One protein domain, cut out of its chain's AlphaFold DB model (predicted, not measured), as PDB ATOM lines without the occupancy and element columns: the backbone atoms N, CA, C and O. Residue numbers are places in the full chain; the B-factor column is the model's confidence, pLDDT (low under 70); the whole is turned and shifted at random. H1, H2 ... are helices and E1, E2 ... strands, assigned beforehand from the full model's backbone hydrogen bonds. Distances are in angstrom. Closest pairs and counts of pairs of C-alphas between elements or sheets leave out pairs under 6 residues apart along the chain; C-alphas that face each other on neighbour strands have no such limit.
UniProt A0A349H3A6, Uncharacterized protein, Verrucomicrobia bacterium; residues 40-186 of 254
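This is residues 40 to 186 of the 254 residues of an uncharacterized protein of Verrucomicrobia bacterium (UniProt A0A349H3A6). Three long helices, H1, H4 and H5, make a splayed up-and-down bundle, and a fourth, H6, packs on H5 beside it; H1 meets H5 with its last residues alone. A small pair of parallel strands, E1 and E2, sits with E1 next to H5 and E2 next to H6, the short helix H3 crosses one end of H5, and residues 70 to 75 stick out as a loop. The printed part has 147 residues, with six named helices and two named strands in the order H1, H2, E1, H3, H4, H5, H6, E2, and is mostly helix. It is compact, with a radius of gyration of the C-alphas of 16.1 A and spans of 47 by 36 by 27 A.

H1, residues 41 to 59, touches H4, residues 104 to 127, at a shallow tilt of 31 degrees, opposite ways, closest at the C-alphas of Val 54 and Ala 114, 5.1 A apart. H5, residues 135 to 153, is the hub, touching four helices. H4 and H5 form a helical hairpin at 9 degrees, with the C-alphas of Ala 111 and Ala 146 closest at 5.5 A. With residues 58 to 59 alone H1 touches H5, the same way at a shallow tilt of 34 degrees, only just short of steep; the C-alphas of Leu 58 and Phe 142 are closest, 6.4 A apart. H3, residues 91 to 100, touches H5 about perpendicular, at 75 degrees, closest at the C-alphas of Arg 94 and Leu 152, 5.1 A. H6, residues 159 to 176, makes a second helical hairpin with H5 at 16 degrees, closest at the C-alphas of Tyr 151 and Leu 162, 6.3 A. H2, residues 62 to 65, is close to H3 but not clearly touching: the C-alphas of Phe 64 and Met 100 are closest, 6.5 A apart. E1, residues 86 to 89, and E2, residues 182 to 185, are parallel neighbours, with N 87 and O 182 3.0 A apart and N 184 and O 87 2.8 A apart, within hydrogen-bond range; with H3 to H6 between them they form a strand-helix-strand unit. Every O i to N i+4 pair is within range in H1, H3, H4 and H6, and 14 of 15 in H5; H2 is too short for one.

H1 begins at C-alpha 41 (119.497, 146.213, 180.737) and is 26.1 A long. H4 measures 34.9 A, H5 27.1 A and H6 25.4 A. E2 ends at C-alpha 185 (104.083, 183.230, 171.679).

The C-alphas of Arg 72 and Ala 127 are the two farthest apart, 49.6 A. The printed part has no cut, and the link from H2 to E1 is long, 20 residues. The mean pLDDT of the printed part is 89.9; residues 73 and 179 are under 70.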
ATOM      1  N   GLU A  40     123.703 148.412 180.939       96.00
ATOM      2  CA  GLU A  40     123.000 147.472 181.802       96.00
ATOM      3  C   GLU A  40     121.488 147.460 181.459       96.00
ATOM      4  O   GLU A  40     120.874 148.531 181.359       96.00
ATOM      5  N   PRO A  41     120.873 146.284 181.220       96.50
ATOM      6  CA  PRO A  41     119.497 146.213 180.737       96.50
ATOM      7  C   PRO A  41     118.438 146.866 181.632       96.50
ATOM      8  O   PRO A  41     117.526 147.513 181.110       96.50
ATOM      9  N   GLU A  42     118.543 146.745 182.955       96.75
ATOM     10  CA  GLU A  42     117.572 147.337 183.881       96.75
ATOM     11  C   GLU A  42     117.653 148.868 183.862       96.75
ATOM     12  O   GLU A  42     116.631 149.555 183.904       96.75
ATOM     13  N   SER A  43     118.849 149.425 183.676       97.25
ATOM     14  CA  SER A  43     119.058 150.857 183.456       97.25
ATOM     15  C   SER A  43     118.384 151.344 182.169       97.25
ATOM     16  O   SER A  43     117.783 152.422 182.163       97.25
ATOM     17  N   MET A  44     118.417 150.554 181.089       97.06
ATOM     18  CA  MET A  44     117.678 150.862 179.858       97.06
ATOM     19  C   MET A  44     116.160 150.795 180.078       97.06
ATOM     20  O   MET A  44     115.441 151.697 179.647       97.06
ATOM     21  N   ILE A  45     115.655 149.778 180.780       97.62
ATOM     22  CA  ILE A  45     114.222 149.651 181.100       97.62
ATOM     23  C   ILE A  45     113.751 150.836 181.952       97.62
ATOM     24  O   ILE A  45     112.735 151.466 181.639       97.62
ATOM     25  N   ALA A  46     114.514 151.206 182.983       98.00
ATOM     26  CA  ALA A  46     114.229 152.366 183.821       98.00
ATOM     27  C   ALA A  46     114.244 153.672 183.009       98.00
ATOM     28  O   ALA A  46     113.348 154.505 183.156       98.00
ATOM     29  N   PHE A  47     115.216 153.836 182.105       97.75
ATOM     30  CA  PHE A  47     115.284 154.980 181.198       97.75
ATOM     31  C   PHE A  47     114.051 155.068 180.288       97.75
ATOM     32  O   PHE A  47     113.443 156.133 180.187       97.75
ATOM     33  N   LEU A  48     113.649 153.962 179.657       96.94
ATOM     34  CA  LEU A  48     112.492 153.918 178.756       96.94
ATOM     35  C   LEU A  48     111.173 154.147 179.501       96.94
ATOM     36  O   LEU A  48     110.288 154.828 178.986       96.94
ATOM     37  N   THR A  49     111.067 153.653 180.734       96.88
ATOM     38  CA  THR A  49     109.918 153.907 181.615       96.88
ATOM     39  C   THR A  49     109.809 155.393 181.957       96.88
ATOM     40  O   THR A  49     108.746 155.996 181.803       96.88
ATOM     41  N   LEU A  50     110.926 156.025 182.346       97.31
ATOM     42  CA  LEU A  50     110.981 157.473 182.562       97.31
ATOM     43  C   LEU A  50     110.637 158.248 181.287       97.31
ATOM     44  O   LEU A  50     109.950 159.266 181.362       97.31
ATOM     45  N   ALA A  51     111.089 157.778 180.123       95.81
ATOM     46  CA  ALA A  51     110.790 158.410 178.848       95.81
ATOM     47  C   ALA A  51     109.286 158.372 178.519       95.81
ATOM     48  O   ALA A  51     108.750 159.408 178.119       95.81
ATOM     49  N   ASP A  52     108.589 157.245 178.729       94.69
ATOM     50  CA  ASP A  52     107.128 157.164 178.532       94.69
ATOM     51  C   ASP A  52     106.397 158.177 179.423       94.69
ATOM     52  O   ASP A  52     105.600 158.987 178.937       94.69
ATOM     53  N   ASP A  53     106.744 158.203 180.711       94.75
ATOM     54  CA  ASP A  53     106.182 159.137 181.685       94.75
ATOM     55  C   ASP A  53     106.412 160.595 181.277       94.75
ATOM     56  O   ASP A  53     105.474 161.394 181.221       94.75
ATOM     57  N   VAL A  54     107.654 160.953 180.943       95.62
ATOM     58  CA  VAL A  54     108.037 162.309 180.535       95.62
ATOM     59  C   VAL A  54     107.256 162.748 179.301       95.62
ATOM     60  O   VAL A  54     106.730 163.862 179.268       95.62
ATOM     61  N   ILE A  55     107.143 161.894 178.283       92.69
ATOM     62  CA  ILE A  55     106.380 162.223 177.078       92.69
ATOM     63  C   ILE A  55     104.901 162.410 177.424       92.69
ATOM     64  O   ILE A  55     104.308 163.425 177.049       92.69
ATOM     65  N   ARG A  56     104.299 161.482 178.169       91.38
ATOM     66  CA  ARG A  56     102.872 161.532 178.520       91.38
ATOM     67  C   ARG A  56     102.513 162.714 179.411       91.38
ATOM     68  O   ARG A  56     101.424 163.263 179.259       91.38
ATOM     69  N   GLU A  57     103.406 163.115 180.307       91.81
ATOM     70  CA  GLU A  57     103.140 164.150 181.305       91.81
ATOM     71  C   GLU A  57     103.591 165.550 180.861       91.81
ATOM     72  O   GLU A  57     102.977 166.521 181.300       91.81
ATOM     73  N   LEU A  58     104.592 165.713 179.979       92.19
ATOM     74  CA  LEU A  58     105.052 167.037 179.503       92.19
ATOM     75  C   LEU A  58     104.571 167.407 178.106       92.19
ATOM     76  O   LEU A  58     104.147 168.549 177.895       92.19
ATOM     77  N   LEU A  59     104.604 166.465 177.160       90.81
ATOM     78  CA  LEU A  59     104.167 166.743 175.794       90.81
ATOM     79  C   LEU A  59     102.642 166.870 175.729       90.81
ATOM     80  O   LEU A  59     102.121 167.758 175.053       90.81
ATOM     81  N   TYR A  60     101.933 166.018 176.471       90.81
ATOM     82  CA  TYR A  60     100.479 166.035 176.562       90.81
ATOM     83  C   TYR A  60     100.003 166.703 177.852       90.81
ATOM     84  O   TYR A  60     100.630 166.625 178.905       90.81
ATOM     85  N   VAL A  61      98.830 167.328 177.772       90.62
ATOM     86  CA  VAL A  61      98.024 167.650 178.952       90.62
ATOM     87  C   VAL A  61      97.066 166.481 179.147       90.62
ATOM     88  O   VAL A  61      96.109 166.347 178.381       90.62
ATOM     89  N   ARG A  62      97.356 165.605 180.115       89.19
ATOM     90  CA  ARG A  62      96.730 164.281 180.263       89.19
ATOM     91  C   ARG A  62      95.205 164.329 180.274       89.19
ATOM     92  O   ARG A  62      94.574 163.621 179.493       89.19
ATOM     93  N   GLU A  63      94.623 165.194 181.104       89.69
ATOM     94  CA  GLU A  63      93.166 165.339 181.220       89.69
ATOM     95  C   GLU A  63      92.522 165.704 179.874       89.69
ATOM     96  O   GLU A  63      91.511 165.132 179.478       89.69
ATOM     97  N   PHE A  64      93.153 166.601 179.115       89.25
ATOM     98  CA  PHE A  64      92.682 166.978 177.789       89.25
ATOM     99  C   PHE A  64      92.863 165.841 176.770       89.25
ATOM    100  O   PHE A  64      91.941 165.520 176.018       89.25
ATOM    101  N   ALA A  65      94.040 165.210 176.756       88.88
ATOM    102  CA  ALA A  65      94.411 164.171 175.797       88.88
ATOM    103  C   ALA A  65      93.607 162.869 175.963       88.88
ATOM    104  O   ALA A  65      93.366 162.167 174.977       88.88
ATOM    105  N   ALA A  66      93.155 162.565 177.183       87.56
ATOM    106  CA  ALA A  66      92.307 161.410 177.477       87.56
ATOM    107  C   ALA A  66      90.907 161.523 176.845       87.56
ATOM    108  O   ALA A  66      90.237 160.515 176.607       87.56
ATOM    109  N   ARG A  67      90.453 162.743 176.534       85.56
ATOM    110  CA  ARG A  67      89.108 162.982 176.007       85.56
ATOM    111  C   ARG A  67      89.057 162.735 174.502       85.56
ATOM    112  O   ARG A  67      89.816 163.299 173.714       85.56
ATOM    113  N   LYS A  68      88.086 161.933 174.062       84.62
ATOM    114  CA  LYS A  68      87.801 161.707 172.635       84.62
ATOM    115  C   LYS A  68      86.959 162.851 172.077       84.62
ATOM    116  O   LYS A  68      85.765 162.705 171.865       84.62
ATOM    117  N   LEU A  69      87.585 164.002 171.865       81.88
ATOM    118  CA  LEU A  69      86.892 165.203 171.408       81.88
ATOM    119  C   LEU A  69      86.780 165.237 169.883       81.88
ATOM    120  O   LEU A  69      87.752 164.993 169.170       81.88
ATOM    121  N   PHE A  70      85.604 165.596 169.386       78.00
ATOM    122  CA  PHE A  70      85.310 165.777 167.973       78.00
ATOM    123  C   PHE A  70      84.740 167.172 167.729       78.00
ATOM    124  O   PHE A  70      83.855 167.628 168.450       78.00
ATOM    125  N   PHE A  71      85.221 167.823 166.675       72.25
ATOM    126  CA  PHE A  71      84.553 168.946 166.033       72.25
ATOM    127  C   PHE A  71      83.962 168.430 164.723       72.25
ATOM    128  O   PHE A  71      84.688 167.980 163.833       72.25
ATOM    129  N   ARG A  72      82.632 168.447 164.603       71.69
ATOM    130  CA  ARG A  72      81.934 167.706 163.539       71.69
ATOM    131  C   ARG A  72      82.346 166.225 163.548       71.69
ATOM    132  O   ARG A  72      82.134 165.550 164.548       71.69
ATOM    133  N   ARG A  73      82.916 165.724 162.448       69.12
ATOM    134  CA  ARG A  73      83.431 164.351 162.308       69.12
ATOM    135  C   ARG A  73      84.938 164.246 162.555       69.12
ATOM    136  O   ARG A  73      85.475 163.139 162.545       69.12
ATOM    137  N   LEU A  74      85.620 165.374 162.740       70.38
ATOM    138  CA  LEU A  74      87.069 165.421 162.875       70.38
ATOM    139  C   LEU A  74      87.459 165.396 164.344       70.38
ATOM    140  O   LEU A  74      86.968 166.186 165.150       70.38
ATOM    141  N   ARG A  75      88.347 164.463 164.686       77.88
ATOM    142  CA  ARG A  75      88.903 164.355 166.030       77.88
ATOM    143  C   ARG A  75      89.789 165.569 166.291       77.88
ATOM    144  O   ARG A  75      90.666 165.879 165.489       77.88
ATOM    145  N   VAL A  76      89.559 166.237 167.413       77.50
ATOM    146  CA  VAL A  76      90.454 167.281 167.901       77.50
ATOM    147  C   VAL A  76      91.763 166.605 168.321       77.50
ATOM    148  O   VAL A  76      91.716 165.648 169.101       77.50
ATOM    149  N   PRO A  77      92.923 167.044 167.803       78.94
ATOM    150  CA  PRO A  77      94.201 166.472 168.196       78.94
ATOM    151  C   PRO A  77      94.444 166.633 169.705       78.94
ATOM    152  O   PRO A  77      94.156 167.701 170.248       78.94
ATOM    153  N   PRO A  78      95.003 165.617 170.386       80.06
ATOM    154  CA  PRO A  78      95.363 165.720 171.803       80.06
ATOM    155  C   PRO A  78      96.515 166.715 172.047       80.06
ATOM    156  O   PRO A  78      96.645 167.244 173.148       80.06
ATOM    157  N   LEU A  79      97.317 167.007 171.014       82.25
ATOM    158  CA  LEU A  79      98.370 168.024 171.012       82.25
ATOM    159  C   LEU A  79      97.895 169.264 170.249       82.25
ATOM    160  O   LEU A  79      97.755 169.232 169.029       82.25
ATOM    161  N   ILE A  80      97.624 170.353 170.972       71.38
ATOM    162  CA  ILE A  80      97.084 171.594 170.381       71.38
ATOM    163  C   ILE A  80      98.158 172.672 170.166       71.38
ATOM    164  O   ILE A  80      97.995 173.527 169.295       71.38
ATOM    165  N   PHE A  81      99.243 172.663 170.945       76.81
ATOM    166  CA  PHE A  81     100.256 173.727 170.944       76.81
ATOM    167  C   PHE A  81     101.694 173.308 170.592       76.81
ATOM    168  O   PHE A  81     102.409 174.172 170.072       76.81
ATOM    169  N   PRO A  82     102.135 172.049 170.789       82.75
ATOM    170  CA  PRO A  82     103.349 171.555 170.154       82.75
ATOM    171  C   PRO A  82     103.029 170.983 168.764       82.75
ATOM    172  O   PRO A  82     102.190 170.096 168.612       82.75
ATOM    173  N   PHE A  83     103.707 171.504 167.745       79.44
ATOM    174  CA  PHE A  83     103.699 171.016 166.365       79.44
ATOM    175  C   PHE A  83     105.109 170.547 165.986       79.44
ATOM    176  O   PHE A  83     106.081 170.902 166.646       79.44
ATOM    177  N   TRP A  84     105.230 169.813 164.878       74.50
ATOM    178  CA  TRP A  84     106.484 169.177 164.456       74.50
ATOM    179  C   TRP A  84     107.667 170.134 164.211       74.50
ATOM    180  O   TRP A  84     108.805 169.695 164.306       74.50
ATOM    181  N   ASP A  85     107.431 171.420 163.930       80.38
ATOM    182  CA  ASP A  85     108.480 172.445 163.763       80.38
ATOM    183  C   ASP A  85     108.289 173.679 164.649       80.38
ATOM    184  O   ASP A  85     109.022 174.656 164.504       80.38
ATOM    185  N   ARG A  86     107.278 173.715 165.525       85.00
ATOM    186  CA  ARG A  86     106.976 174.920 166.308       85.00
ATOM    187  C   ARG A  86     106.248 174.645 167.611       85.00
ATOM    188  O   ARG A  86     105.360 173.804 167.681       85.00
ATOM    189  N   LEU A  87     106.540 175.476 168.604       87.31
ATOM    190  CA  LEU A  87     105.745 175.600 169.821       87.31
ATOM    191  C   LEU A  87     104.943 176.892 169.736       87.31
ATOM    192  O   LEU A  87     105.526 177.970 169.607       87.31
ATOM    193  N   THR A  88     103.612 176.804 169.766       85.44
ATOM    194  CA  THR A  88     102.751 177.976 169.559       85.44
ATOM    195  C   THR A  88     101.781 178.186 170.704       85.44
ATOM    196  O   THR A  88     100.896 177.364 170.917       85.44
ATOM    197  N   MET A  89     101.877 179.333 171.374       86.38
ATOM    198  CA  MET A  89     100.913 179.742 172.396       86.38
ATOM    199  C   MET A  89     100.095 180.933 171.909       86.38
ATOM    200  O   MET A  89     100.645 181.912 171.405       86.38
ATOM    201  N   SER A  90      98.774 180.856 172.069       85.44
ATOM    202  CA  SER A  90      97.848 181.938 171.726       85.44
ATOM    203  C   SER A  90      96.747 182.074 172.783       85.44
ATOM    204  O   SER A  90      96.464 181.107 173.499       85.44
ATOM    205  N   PRO A  91      96.047 183.220 172.851       82.94
ATOM    206  CA  PRO A  91      94.948 183.407 173.801       82.94
ATOM    207  C   PRO A  91      93.811 182.392 173.607       82.94
ATOM    208  O   PRO A  91      93.147 182.003 174.566       82.94
ATOM    209  N   THR A  92      93.599 181.925 172.371       81.31
ATOM    210  CA  THR A  92      92.608 180.887 172.055       81.31
ATOM    211  C   THR A  92      92.987 179.553 172.685       81.31
ATOM    212  O   THR A  92      92.145 178.930 173.325       81.31
ATOM    213  N   VAL A  93      94.252 179.140 172.553       83.81
ATOM    214  CA  VAL A  93      94.774 177.915 173.181       83.81
ATOM    215  C   VAL A  93      94.621 177.999 174.698       83.81
ATOM    216  O   VAL A  93      94.076 177.081 175.306       83.81
ATOM    217  N   ARG A  94      94.985 179.140 175.298       86.50
ATOM    218  CA  ARG A  94      94.800 179.386 176.736       86.50
ATOM    219  C   ARG A  94      93.350 179.226 177.178       86.50
ATOM    220  O   ARG A  94      93.074 178.535 178.154       86.50
ATOM    221  N   ARG A  95      92.408 179.802 176.428       83.12
ATOM    222  CA  ARG A  95      90.973 179.674 176.718       83.12
ATOM    223  C   ARG A  95      90.483 178.232 176.604       83.12
ATOM    224  O   ARG A  95      89.696 177.818 177.448       83.12
ATOM    225  N   VAL A  96      90.931 177.488 175.592       83.50
ATOM    226  CA  VAL A  96      90.577 176.072 175.424       83.50
ATOM    227  C   VAL A  96      90.991 175.283 176.662       83.50
ATOM    228  O   VAL A  96      90.128 174.687 177.297       83.50
ATOM    229  N   PHE A  97      92.262 175.347 177.069       87.81
ATOM    230  CA  PHE A  97      92.739 174.580 178.222       87.81
ATOM    231  C   PHE A  97      92.044 174.977 179.528       87.81
ATOM    232  O   PHE A  97      91.537 174.092 180.208       87.81
ATOM    233  N   ARG A  98      91.886 176.276 179.822       86.88
ATOM    234  CA  ARG A  98      91.175 176.754 181.031       86.88
ATOM    235  C   ARG A  98      89.734 176.268 181.183       86.88
ATOM    236  O   ARG A  98      89.188 176.331 182.271       86.88
ATOM    237  N   ASN A  99      89.070 175.909 180.085       84.19
ATOM    238  CA  ASN A  99      87.668 175.479 180.108       84.19
ATOM    239  C   ASN A  99      87.502 173.961 179.945       84.19
ATOM    240  O   ASN A  99      86.375 173.454 180.000       84.19
ATOM    241  N   MET A 100      88.582 173.253 179.621       84.50
ATOM    242  CA  MET A 100      88.548 171.833 179.265       84.50
ATOM    243  C   MET A 100      89.367 170.949 180.194       84.50
ATOM    244  O   MET A 100      89.144 169.740 180.168       84.50
ATOM    245  N   VAL A 101      90.272 171.554 180.959       89.62
ATOM    246  CA  VAL A 101      90.983 170.956 182.084       89.62
ATOM    247  C   VAL A 101      90.306 171.470 183.345       89.62
ATOM    248  O   VAL A 101      90.132 172.676 183.493       89.62
ATOM    249  N   GLU A 102      89.877 170.563 184.205       89.06
ATOM    250  CA  GLU A 102      89.151 170.857 185.435       89.06
ATOM    251  C   GLU A 102      90.124 170.938 186.615       89.06
ATOM    252  O   GLU A 102      90.046 171.871 187.415       89.06
ATOM    253  N   ASN A 103      91.099 170.022 186.697       92.44
ATOM    254  CA  ASN A 103      92.070 170.005 187.790       92.44
ATOM    255  C   ASN A 103      93.397 170.662 187.383       92.44
ATOM    256  O   ASN A 103      94.376 170.002 187.023       92.44
ATOM    257  N   HIS A 104      93.437 171.994 187.467       93.38
ATOM    258  CA  HIS A 104      94.633 172.771 187.133       93.38
ATOM    259  C   HIS A 104      95.831 172.426 188.032       93.38
ATOM    260  O   HIS A 104      96.948 172.316 187.533       93.38
ATOM    261  N   VAL A 105      95.611 172.214 189.335       93.44
ATOM    262  CA  VAL A 105      96.684 171.915 190.301       93.44
ATOM    263  C   VAL A 105      97.378 170.602 189.950       93.44
ATOM    264  O   VAL A 105      98.604 170.560 189.859       93.44
ATOM    265  N   LEU A 106      96.604 169.549 189.675       93.38
ATOM    266  CA  LEU A 106      97.152 168.269 189.228       93.38
ATOM    267  C   LEU A 106      97.946 168.440 187.928       93.38
ATOM    268  O   LEU A 106      99.082 167.987 187.845       93.38
ATOM    269  N   CYS A 107      97.392 169.159 186.951       93.44
ATOM    270  CA  CYS A 107      98.033 169.391 185.656       93.44
ATOM    271  C   CYS A 107      99.405 170.092 185.772       93.44
ATOM    272  O   CYS A 107     100.344 169.775 185.027       93.44
ATOM    273  N   LEU A 108      99.530 171.041 186.706       94.25
ATOM    274  CA  LEU A 108     100.786 171.733 187.009       94.25
ATOM    275  C   LEU A 108     101.771 170.824 187.753       94.25
ATOM    276  O   LEU A 108     102.944 170.762 187.379       94.25
ATOM    277  N   ASN A 109     101.296 170.074 188.748       94.69
ATOM    278  CA  ASN A 109     102.120 169.134 189.507       94.69
ATOM    279  C   ASN A 109     102.680 168.008 188.627       94.69
ATOM    280  O   ASN A 109     103.851 167.652 188.775       94.69
ATOM    281  N   GLU A 110     101.886 167.486 187.689       94.31
ATOM    282  CA  GLU A 110     102.329 166.509 186.686       94.31
ATOM    283  C   GLU A 110     103.491 167.071 185.856       94.31
ATOM    284  O   GLU A 110     104.518 166.415 185.719       94.31
ATOM    285  N   ALA A 111     103.396 168.319 185.378       94.31
ATOM    286  CA  ALA A 111     104.470 168.939 184.593       94.31
ATOM    287  C   ALA A 111     105.776 169.070 185.384       94.31
ATOM    288  O   ALA A 111     106.849 168.731 184.889       94.31
ATOM    289  N   GLN A 112     105.684 169.553 186.625       95.38
ATOM    290  CA  GLN A 112     106.855 169.736 187.482       95.38
ATOM    291  C   GLN A 112     107.488 168.397 187.866       95.38
ATOM    292  O   GLN A 112     108.711 168.259 187.889       95.38
ATOM    293  N   THR A 113     106.663 167.387 188.136       96.31
ATOM    294  CA  THR A 113     107.132 166.032 188.443       96.31
ATOM    295  C   THR A 113     107.823 165.410 187.239       96.31
ATOM    296  O   THR A 113     108.932 164.897 187.371       96.31
ATOM    297  N   ALA A 114     107.235 165.539 186.056       96.31
ATOM    298  CA  ALA A 114     107.819 165.061 184.816       96.31
ATOM    299  C   ALA A 114     109.136 165.767 184.462       96.31
ATOM    300  O   ALA A 114     110.047 165.123 183.949       96.31
ATOM    301  N   LEU A 115     109.302 167.057 184.781       96.88
ATOM    302  CA  LEU A 115     110.592 167.736 184.590       96.88
ATOM    303  C   LEU A 115     111.684 167.134 185.479       96.88
ATOM    304  O   LEU A 115     112.809 166.941 185.021       96.88
ATOM    305  N   ARG A 116     111.349 166.786 186.728       97.56
ATOM    306  CA  ARG A 116     112.274 166.066 187.616       97.56
ATOM    307  C   ARG A 116     112.571 164.657 187.100       97.56
ATOM    308  O   ARG A 116     113.723 164.238 187.149       97.56
ATOM    309  N   LYS A 117     111.571 163.947 186.561       98.00
ATOM    310  CA  LYS A 117     111.779 162.647 185.895       98.00
ATOM    311  C   LYS A 117     112.747 162.781 184.718       98.00
ATOM    312  O   LYS A 117     113.664 161.977 184.614       98.00
ATOM    313  N   LEU A 118     112.607 163.819 183.890       97.75
ATOM    314  CA  LEU A 118     113.510 164.086 182.767       97.75
ATOM    315  C   LEU A 118     114.939 164.413 183.226       97.75
ATOM    316  O   LEU A 118     115.903 163.972 182.603       97.75
ATOM    317  N   ASP A 119     115.100 165.142 184.328       97.25
ATOM    318  CA  ASP A 119     116.417 165.373 184.928       97.25
ATOM    319  C   ASP A 119     117.062 164.067 185.428       97.25
ATOM    320  O   ASP A 119     118.219 163.773 185.123       97.25
ATOM    321  N   THR A 120     116.292 163.218 186.114       97.50
ATOM    322  CA  THR A 120     116.740 161.872 186.505       97.50
ATOM    323  C   THR A 120     117.082 161.014 185.289       97.50
ATOM    324  O   THR A 120     118.123 160.366 185.285       97.50
ATOM    325  N   MET A 121     116.268 161.062 184.235       97.44
ATOM    326  CA  MET A 121     116.486 160.346 182.978       97.44
ATOM    327  C   MET A 121     117.806 160.763 182.308       97.44
ATOM    328  O   MET A 121     118.552 159.906 181.844       97.44
ATOM    329  N   ARG A 122     118.147 162.061 182.322       97.75
ATOM    330  CA  ARG A 122     119.439 162.583 181.836       97.75
ATOM    331  C   ARG A 122     120.621 162.055 182.639       97.75
ATOM    332  O   ARG A 122     121.616 161.632 182.055       97.75
ATOM    333  N   ARG A 123     120.527 162.080 183.974       97.31
ATOM    334  CA  ARG A 123     121.583 161.542 184.848       97.31
ATOM    335  C   ARG A 123     121.769 160.043 184.649       97.31
ATOM    336  O   ARG A 123     122.904 159.600 184.524       97.31
ATOM    337  N   LEU A 124     120.667 159.295 184.584       97.50
ATOM    338  CA  LEU A 124     120.678 157.854 184.350       97.50
ATOM    339  C   LEU A 124     121.342 157.525 183.014       97.50
ATOM    340  O   LEU A 124     122.224 156.677 182.978       97.50
ATOM    341  N   ALA A 125     120.981 158.241 181.945       96.88
ATOM    342  CA  ALA A 125     121.566 157.994 180.637       96.88
ATOM    343  C   ALA A 125     123.091 158.158 180.647       96.88
ATOM    344  O   ALA A 125     123.813 157.268 180.207       96.88
ATOM    345  N   ARG A 126     123.580 159.250 181.246       95.94
ATOM    346  CA  ARG A 126     125.018 159.526 181.373       95.94
ATOM    347  C   ARG A 126     125.743 158.502 182.244       95.94
ATOM    348  O   ARG A 126     126.839 158.087 181.893       95.94
ATOM    349  N   ALA A 127     125.143 158.104 183.365       96.44
ATOM    350  CA  ALA A 127     125.744 157.147 184.292       96.44
ATOM    351  C   ALA A 127     125.805 155.724 183.714       96.44
ATOM    352  O   ALA A 127     126.786 155.022 183.935       96.44
ATOM    353  N   ALA A 128     124.781 155.316 182.963       95.75
ATOM    354  CA  ALA A 128     124.661 153.977 182.388       95.75
ATOM    355  C   ALA A 128     125.207 153.866 180.952       95.75
ATOM    356  O   ALA A 128     125.049 152.826 180.318       95.75
ATOM    357  N   GLY A 129     125.802 154.933 180.403       93.81
ATOM    358  CA  GLY A 129     126.321 154.950 179.029       93.81
ATOM    359  C   GLY A 129     125.242 154.844 177.942       93.81
ATOM    360  O   GLY A 129     125.549 154.510 176.798       93.81
ATOM    361  N   ILE A 130     123.979 155.124 178.275       95.56
ATOM    362  CA  ILE A 130     122.883 155.181 177.303       95.56
ATOM    363  C   ILE A 130     123.099 156.422 176.426       95.56
ATOM    364  O   ILE A 130     123.385 157.494 176.965       95.56
ATOM    365  N   PRO A 131     122.922 156.331 175.093       92.00
ATOM    366  CA  PRO A 131     123.038 157.487 174.207       92.00
ATOM    367  C   PRO A 131     122.179 158.670 174.682       92.00
ATOM    368  O   PRO A 131     120.954 158.607 174.663       92.00
ATOM    369  N   ASP A 132     122.804 159.773 175.090       92.25
ATOM    370  CA  ASP A 132     122.124 160.938 175.681       92.25
ATOM    371  C   ASP A 132     121.953 162.107 174.691       92.25
ATOM    372  O   ASP A 132     121.457 163.187 175.038       92.25
ATOM    373  N   GLN A 133     122.321 161.885 173.426       89.75
ATOM    374  CA  GLN A 133     122.241 162.882 172.364       89.75
ATOM    375  C   GLN A 133     120.809 163.409 172.215       89.75
ATOM    376  O   GLN A 133     119.883 162.696 171.831       89.75
ATOM    377  N   GLY A 134     120.638 164.707 172.470       89.94
ATOM    378  CA  GLY A 134     119.352 165.392 172.363       89.94
ATOM    379  C   GLY A 134     118.535 165.447 173.654       89.94
ATOM    380  O   GLY A 134     117.522 166.146 173.658       89.94
ATOM    381  N   LEU A 135     118.969 164.816 174.752       93.88
ATOM    382  CA  LEU A 135     118.262 164.918 176.035       93.88
ATOM    383  C   LEU A 135     118.329 166.326 176.638       93.88
ATOM    384  O   LEU A 135     117.353 166.787 177.224       93.88
ATOM    385  N   ASP A 136     119.436 167.043 176.442       94.31
ATOM    386  CA  ASP A 136     119.564 168.444 176.870       94.31
ATOM    387  C   ASP A 136     118.624 169.355 176.075       94.31
ATOM    388  O   ASP A 136     117.884 170.161 176.637       94.31
ATOM    389  N   PHE A 137     118.555 169.137 174.763       93.25
ATOM    390  CA  PHE A 137     117.593 169.810 173.897       93.25
ATOM    391  C   PHE A 137     116.144 169.516 174.313       93.25
ATOM    392  O   PHE A 137     115.300 170.419 174.331       93.25
ATOM    393  N   GLN A 138     115.841 168.257 174.640       93.44
ATOM    394  CA  GLN A 138     114.527 167.854 175.130       93.44
ATOM    395  C   GLN A 138     114.206 168.548 176.453       93.44
ATOM    396  O   GLN A 138     113.105 169.072 176.592       93.44
ATOM    397  N   TYR A 139     115.162 168.614 177.381       95.75
ATOM    398  CA  TYR A 139     115.008 169.296 178.664       95.75
ATOM    399  C   TYR A 139     114.690 170.778 178.503       95.75
ATOM    400  O   TYR A 139     113.706 171.251 179.071       95.75
ATOM    401  N   ASP A 140     115.433 171.503 177.670       94.44
ATOM    402  CA  ASP A 140     115.166 172.926 177.446       94.44
ATOM    403  C   ASP A 140     113.809 173.150 176.766       94.44
ATOM    404  O   ASP A 140     113.033 174.028 177.153       94.44
ATOM    405  N   THR A 141     113.477 172.303 175.786       93.50
ATOM    406  CA  THR A 141     112.174 172.337 175.106       93.50
ATOM    407  C   THR A 141     111.035 172.081 176.097       93.50
ATOM    408  O   THR A 141     110.018 172.777 176.084       93.50
ATOM    409  N   PHE A 142     111.184 171.087 176.971       94.88
ATOM    410  CA  PHE A 142     110.134 170.659 177.892       94.88
ATOM    411  C   PHE A 142     110.006 171.603 179.087       94.88
ATOM    412  O   PHE A 142     108.897 171.807 179.576       94.88
ATOM    413  N   THR A 143     111.091 172.267 179.483       95.50
ATOM    414  CA  THR A 143     111.065 173.385 180.434       95.50
ATOM    415  C   THR A 143     110.177 174.516 179.913       95.50
ATOM    416  O   THR A 143     109.307 175.003 180.638       95.50
ATOM    417  N   ILE A 144     110.302 174.883 178.631       94.56
ATOM    418  CA  ILE A 144     109.397 175.858 177.999       94.56
ATOM    419  C   ILE A 144     107.946 175.351 178.017       94.56
ATOM    420  O   ILE A 144     107.039 176.119 178.332       94.56
ATOM    421  N   LEU A 145     107.698 174.074 177.700       93.50
ATOM    422  CA  LEU A 145     106.344 173.496 177.727       93.50
ATOM    423  C   LEU A 145     105.720 173.510 179.130       93.50
ATOM    424  O   LEU A 145     104.537 173.825 179.265       93.50
ATOM    425  N   ALA A 146     106.499 173.198 180.165       94.69
ATOM    426  CA  ALA A 146     106.050 173.245 181.551       94.69
ATOM    427  C   ALA A 146     105.701 174.677 181.974       94.69
ATOM    428  O   ALA A 146     104.623 174.909 182.517       94.69
ATOM    429  N   LEU A 147     106.551 175.653 181.643       94.62
ATOM    430  CA  LEU A 147     106.298 177.061 181.952       94.62
ATOM    431  C   LEU A 147     105.078 177.605 181.193       94.62
ATOM    432  O   LEU A 147     104.246 178.321 181.753       94.62
ATOM    433  N   LEU A 148     104.905 177.200 179.931       92.25
ATOM    434  CA  LEU A 148     103.693 177.495 179.167       92.25
ATOM    435  C   LEU A 148     102.447 176.943 179.851       92.25
ATOM    436  O   LEU A 148     101.408 177.599 179.828       92.25
ATOM    437  N   ARG A 149     102.539 175.758 180.461       92.00
ATOM    438  CA  ARG A 149     101.435 175.157 181.205       92.00
ATOM    439  C   ARG A 149     101.100 175.943 182.468       92.00
ATOM    440  O   ARG A 149      99.919 176.175 182.706       92.00
ATOM    441  N   THR A 150     102.098 176.433 183.199       93.38
ATOM    442  CA  THR A 150     101.886 177.391 184.297       93.38
ATOM    443  C   THR A 150     101.131 178.619 183.801       93.38
ATOM    444  O   THR A 150     100.063 178.945 184.317       93.38
ATOM    445  N   TYR A 151     101.586 179.226 182.703       92.06
ATOM    446  CA  TYR A 151     100.912 180.374 182.094       92.06
ATOM    447  C   TYR A 151      99.466 180.082 181.639       92.06
ATOM    448  O   TYR A 151      98.594 180.957 181.724       92.06
ATOM    449  N   LEU A 152      99.152 178.859 181.183       89.12
ATOM    450  CA  LEU A 152      97.782 178.496 180.797       89.12
ATOM    451  C   LEU A 152      96.796 178.757 181.943       89.12
ATOM    452  O   LEU A 152      95.730 179.333 181.700       89.12
ATOM    453  N   PHE A 153      97.175 178.427 183.177       90.62
ATOM    454  CA  PHE A 153      96.292 178.437 184.345       90.62
ATOM    455  C   PHE A 153      96.575 179.558 185.357       90.62
ATOM    456  O   PHE A 153      95.731 179.786 186.209       90.62
ATOM    457  N   ALA A 154      97.663 180.317 185.193       88.81
ATOM    458  CA  ALA A 154      98.078 181.405 186.087       88.81
ATOM    459  C   ALA A 154      97.034 182.508 186.310       88.81
ATOM    460  O   ALA A 154      96.315 182.891 185.379       88.81
ATOM    461  N   ASP A 155      96.987 183.073 187.508       87.50
ATOM    462  CA  ASP A 155      96.134 184.222 187.774       87.50
ATOM    463  C   ASP A 155      96.622 185.475 187.030       87.50
ATOM    464  O   ASP A 155      97.810 185.593 186.720       87.50
ATOM    465  N   PRO A 156      95.724 186.428 186.702       86.31
ATOM    466  CA  PRO A 156      96.097 187.632 185.960       86.31
ATOM    467  C   PRO A 156      97.216 188.463 186.603       86.31
ATOM    468  O   PRO A 156      97.921 189.167 185.882       86.31
ATOM    469  N   SER A 157      97.380 188.388 187.929       87.75
ATOM    470  CA  SER A 157      98.461 189.049 188.672       87.75
ATOM    471  C   SER A 157      99.844 188.495 188.340       87.75
ATOM    472  O   SER A 157     100.811 189.251 188.329       87.75
ATOM    473  N   ASP A 158      99.931 187.203 188.026       89.62
ATOM    474  CA  ASP A 158     101.200 186.483 187.866       89.62
ATOM    475  C   ASP A 158     101.646 186.439 186.396       89.62
ATOM    476  O   ASP A 158     102.783 186.084 186.075       89.62
ATOM    477  N   GLU A 159     100.751 186.812 185.473       90.38
ATOM    478  CA  GLU A 159     101.012 186.802 184.033       90.38
ATOM    479  C   GLU A 159     102.254 187.600 183.616       90.38
ATOM    480  O   GLU A 159     103.008 187.068 182.798       90.38
ATOM    481  N   PRO A 160     102.506 188.829 184.113       92.00
ATOM    482  CA  PRO A 160     103.655 189.614 183.666       92.00
ATOM    483  C   PRO A 160     104.989 188.906 183.930       92.00
ATOM    484  O   PRO A 160     105.795 188.782 183.009       92.00
ATOM    485  N   ALA A 161     105.170 188.364 185.138       93.75
ATOM    486  CA  ALA A 161     106.385 187.648 185.525       93.75
ATOM    487  C   ALA A 161     106.579 186.367 184.696       93.75
ATOM    488  O   ALA A 161     107.668 186.100 184.190       93.75
ATOM    489  N   LEU A 162     105.506 185.603 184.466       93.62
ATOM    490  CA  LEU A 162     105.563 184.392 183.640       93.62
ATOM    491  C   LEU A 162     105.859 184.694 182.167       93.62
ATOM    492  O   LEU A 162     106.537 183.916 181.496       93.62
ATOM    493  N   ILE A 163     105.334 185.801 181.637       93.44
ATOM    494  CA  ILE A 163     105.610 186.236 180.265       93.44
ATOM    495  C   ILE A 163     107.081 186.627 180.122       93.44
ATOM    496  O   ILE A 163     107.702 186.244 179.129       93.44
ATOM    497  N   GLU A 164     107.630 187.357 181.090       94.38
ATOM    498  CA  GLU A 164     109.049 187.714 181.129       94.38
ATOM    499  C   GLU A 164     109.928 186.457 181.166       94.38
ATOM    500  O   GLU A 164     110.800 186.286 180.310       94.38
ATOM    501  N   GLU A 165     109.624 185.510 182.057       95.56
ATOM    502  CA  GLU A 165     110.362 184.252 182.145       95.56
ATOM    503  C   GLU A 165     110.261 183.439 180.841       95.56
ATOM    504  O   GLU A 165     111.267 182.946 180.326       95.56
ATOM    505  N   LEU A 166     109.073 183.345 180.230       94.94
ATOM    506  CA  LEU A 166     108.883 182.667 178.940       94.94
ATOM    507  C   LEU A 166     109.707 183.302 177.818       94.94
ATOM    508  O   LEU A 166     110.210 182.590 176.944       94.94
ATOM    509  N   GLN A 167     109.829 184.629 177.808       94.19
ATOM    510  CA  GLN A 167     110.640 185.343 176.824       94.19
ATOM    511  C   GLN A 167     112.132 185.091 177.045       94.19
ATOM    512  O   GLN A 167     112.823 184.754 176.082       94.19
ATOM    513  N   ALA A 168     112.602 185.157 178.293       95.38
ATOM    514  CA  ALA A 168     113.986 184.856 178.648       95.38
ATOM    515  C   ALA A 168     114.365 183.412 178.271       95.38
ATOM    516  O   ALA A 168     115.364 183.180 177.591       95.38
ATOM    517  N   ARG A 169     113.515 182.433 178.616       94.88
ATOM    518  CA  ARG A 169     113.718 181.015 178.266       94.88
ATOM    519  C   ARG A 169     113.719 180.780 176.761       94.88
ATOM    520  O   ARG A 169     114.529 180.004 176.260       94.88
ATOM    521  N   ARG A 170     112.837 181.459 176.022       93.00
ATOM    522  CA  ARG A 170     112.812 181.396 174.557       93.00
ATOM    523  C   ARG A 170     114.117 181.912 173.947       93.00
ATOM    524  O   ARG A 170     114.582 181.327 172.969       93.00
ATOM    525  N   GLU A 171     114.666 183.006 174.465       92.81
ATOM    526  CA  GLU A 171     115.909 183.574 173.938       92.81
ATOM    527  C   GLU A 171     117.109 182.677 174.263       92.81
ATOM    528  O   GLU A 171     117.861 182.328 173.357       92.81
ATOM    529  N   ALA A 172     117.207 182.181 175.501       93.31
ATOM    530  CA  ALA A 172     118.224 181.202 175.888       93.31
ATOM    531  C   ALA A 172     118.177 179.941 175.003       93.31
ATOM    532  O   ALA A 172     119.199 179.496 174.488       93.31
ATOM    533  N   TYR A 173     116.977 179.415 174.735       93.19
ATOM    534  CA  TYR A 173     116.784 178.277 173.833       93.19
ATOM    535  C   TYR A 173     117.275 178.560 172.409       93.19
ATOM    536  O   TYR A 173     117.896 177.705 171.779       93.19
ATOM    537  N   ARG A 174     117.011 179.762 171.886       90.88
ATOM    538  CA  ARG A 174     117.448 180.173 170.545       90.88
ATOM    539  C   ARG A 174     118.969 180.301 170.444       90.88
ATOM    540  O   ARG A 174     119.515 180.055 169.372       90.88
ATOM    541  N   GLN A 175     119.627 180.710 171.525       91.56
ATOM    542  CA  GLN A 175     121.084 180.824 171.589       91.56
ATOM    543  C   GLN A 175     121.749 179.450 171.713       91.56
ATOM    544  O   GLN A 175     122.717 179.178 171.008       91.56
ATOM    545  N   ALA A 176     121.202 178.573 172.559       91.31
ATOM    546  CA  ALA A 176     121.732 177.231 172.788       91.31
ATOM    547  C   ALA A 176     121.541 176.298 171.581       91.31
ATOM    548  O   ALA A 176     122.392 175.455 171.298       91.31
ATOM    549  N   TRP A 177     120.438 176.451 170.842       89.94
ATOM    550  CA  TRP A 177     120.056 175.514 169.792       89.94
ATOM    551  C   TRP A 177     119.815 176.223 168.463       89.94
ATOM    552  O   TRP A 177     118.988 177.131 168.359       89.94
ATOM    553  N   LYS A 178     120.431 175.715 167.384       80.88
ATOM    554  CA  LYS A 178     119.925 176.006 166.033       80.88
ATOM    555  C   LYS A 178     118.446 175.590 166.001       80.88
ATOM    556  O   LYS A 178     118.154 174.446 166.359       80.88
ATOM    557  N   PRO A 179     117.513 176.484 165.631       63.25
ATOM    558  CA  PRO A 179     116.099 176.306 165.938       63.25
ATOM    559  C   PRO A 179     115.525 175.073 165.232       63.25
ATOM    560  O   PRO A 179     115.188 175.127 164.052       63.25
ATOM    561  N   ARG A 180     115.400 173.966 165.980       74.12
ATOM    562  CA  ARG A 180     114.656 172.766 165.565       74.12
ATOM    563  C   ARG A 180     113.151 173.013 165.682       74.12
ATOM    564  O   ARG A 180     112.406 172.695 164.764       74.12
ATOM    565  N   TYR A 181     112.731 173.662 166.773       81.88
ATOM    566  CA  TYR A 181     111.378 174.188 166.946       81.88
ATOM    567  C   TYR A 181     111.378 175.720 166.946       81.88
ATOM    568  O   TYR A 181     112.085 176.368 167.717       81.88
ATOM    569  N   ALA A 182     110.521 176.324 166.128       85.00
ATOM    570  CA  ALA A 182     110.216 177.744 166.194       85.00
ATOM    571  C   ALA A 182     109.265 178.029 167.366       85.00
ATOM    572  O   ALA A 182     108.095 177.647 167.350       85.00
ATOM    573  N   VAL A 183     109.743 178.749 168.376       86.50
ATOM    574  CA  VAL A 183     108.946 179.114 169.552       86.50
ATOM    575  C   VAL A 183     108.224 180.441 169.299       86.50
ATOM    576  O   VAL A 183     108.855 181.491 169.157       86.50
ATOM    577  N   LYS A 184     106.889 180.409 169.200       86.69
ATOM    578  CA  LYS A 184     106.045 181.573 168.885       86.69
ATOM    579  C   LYS A 184     104.967 181.771 169.936       86.69
ATOM    580  O   LYS A 184     104.016 180.997 170.026       86.69
ATOM    581  N   PHE A 185     105.071 182.865 170.673       86.44
ATOM    582  CA  PHE A 185     104.083 183.230 171.679       86.44
ATOM    583  C   PHE A 185     103.322 184.478 171.265       86.44
ATOM    584  O   PHE A 185     103.889 185.431 170.735       86.44
ATOM    585  N   THR A 186     102.016 184.464 171.495       84.94
ATOM    586  CA  THR A 186     101.159 185.638 171.374       84.94
ATOM    587  C   THR A 186     100.412 185.806 172.684       84.94
ATOM    588  O   THR A 186      99.476 185.064 172.983       84.94
TER     589      THR A 186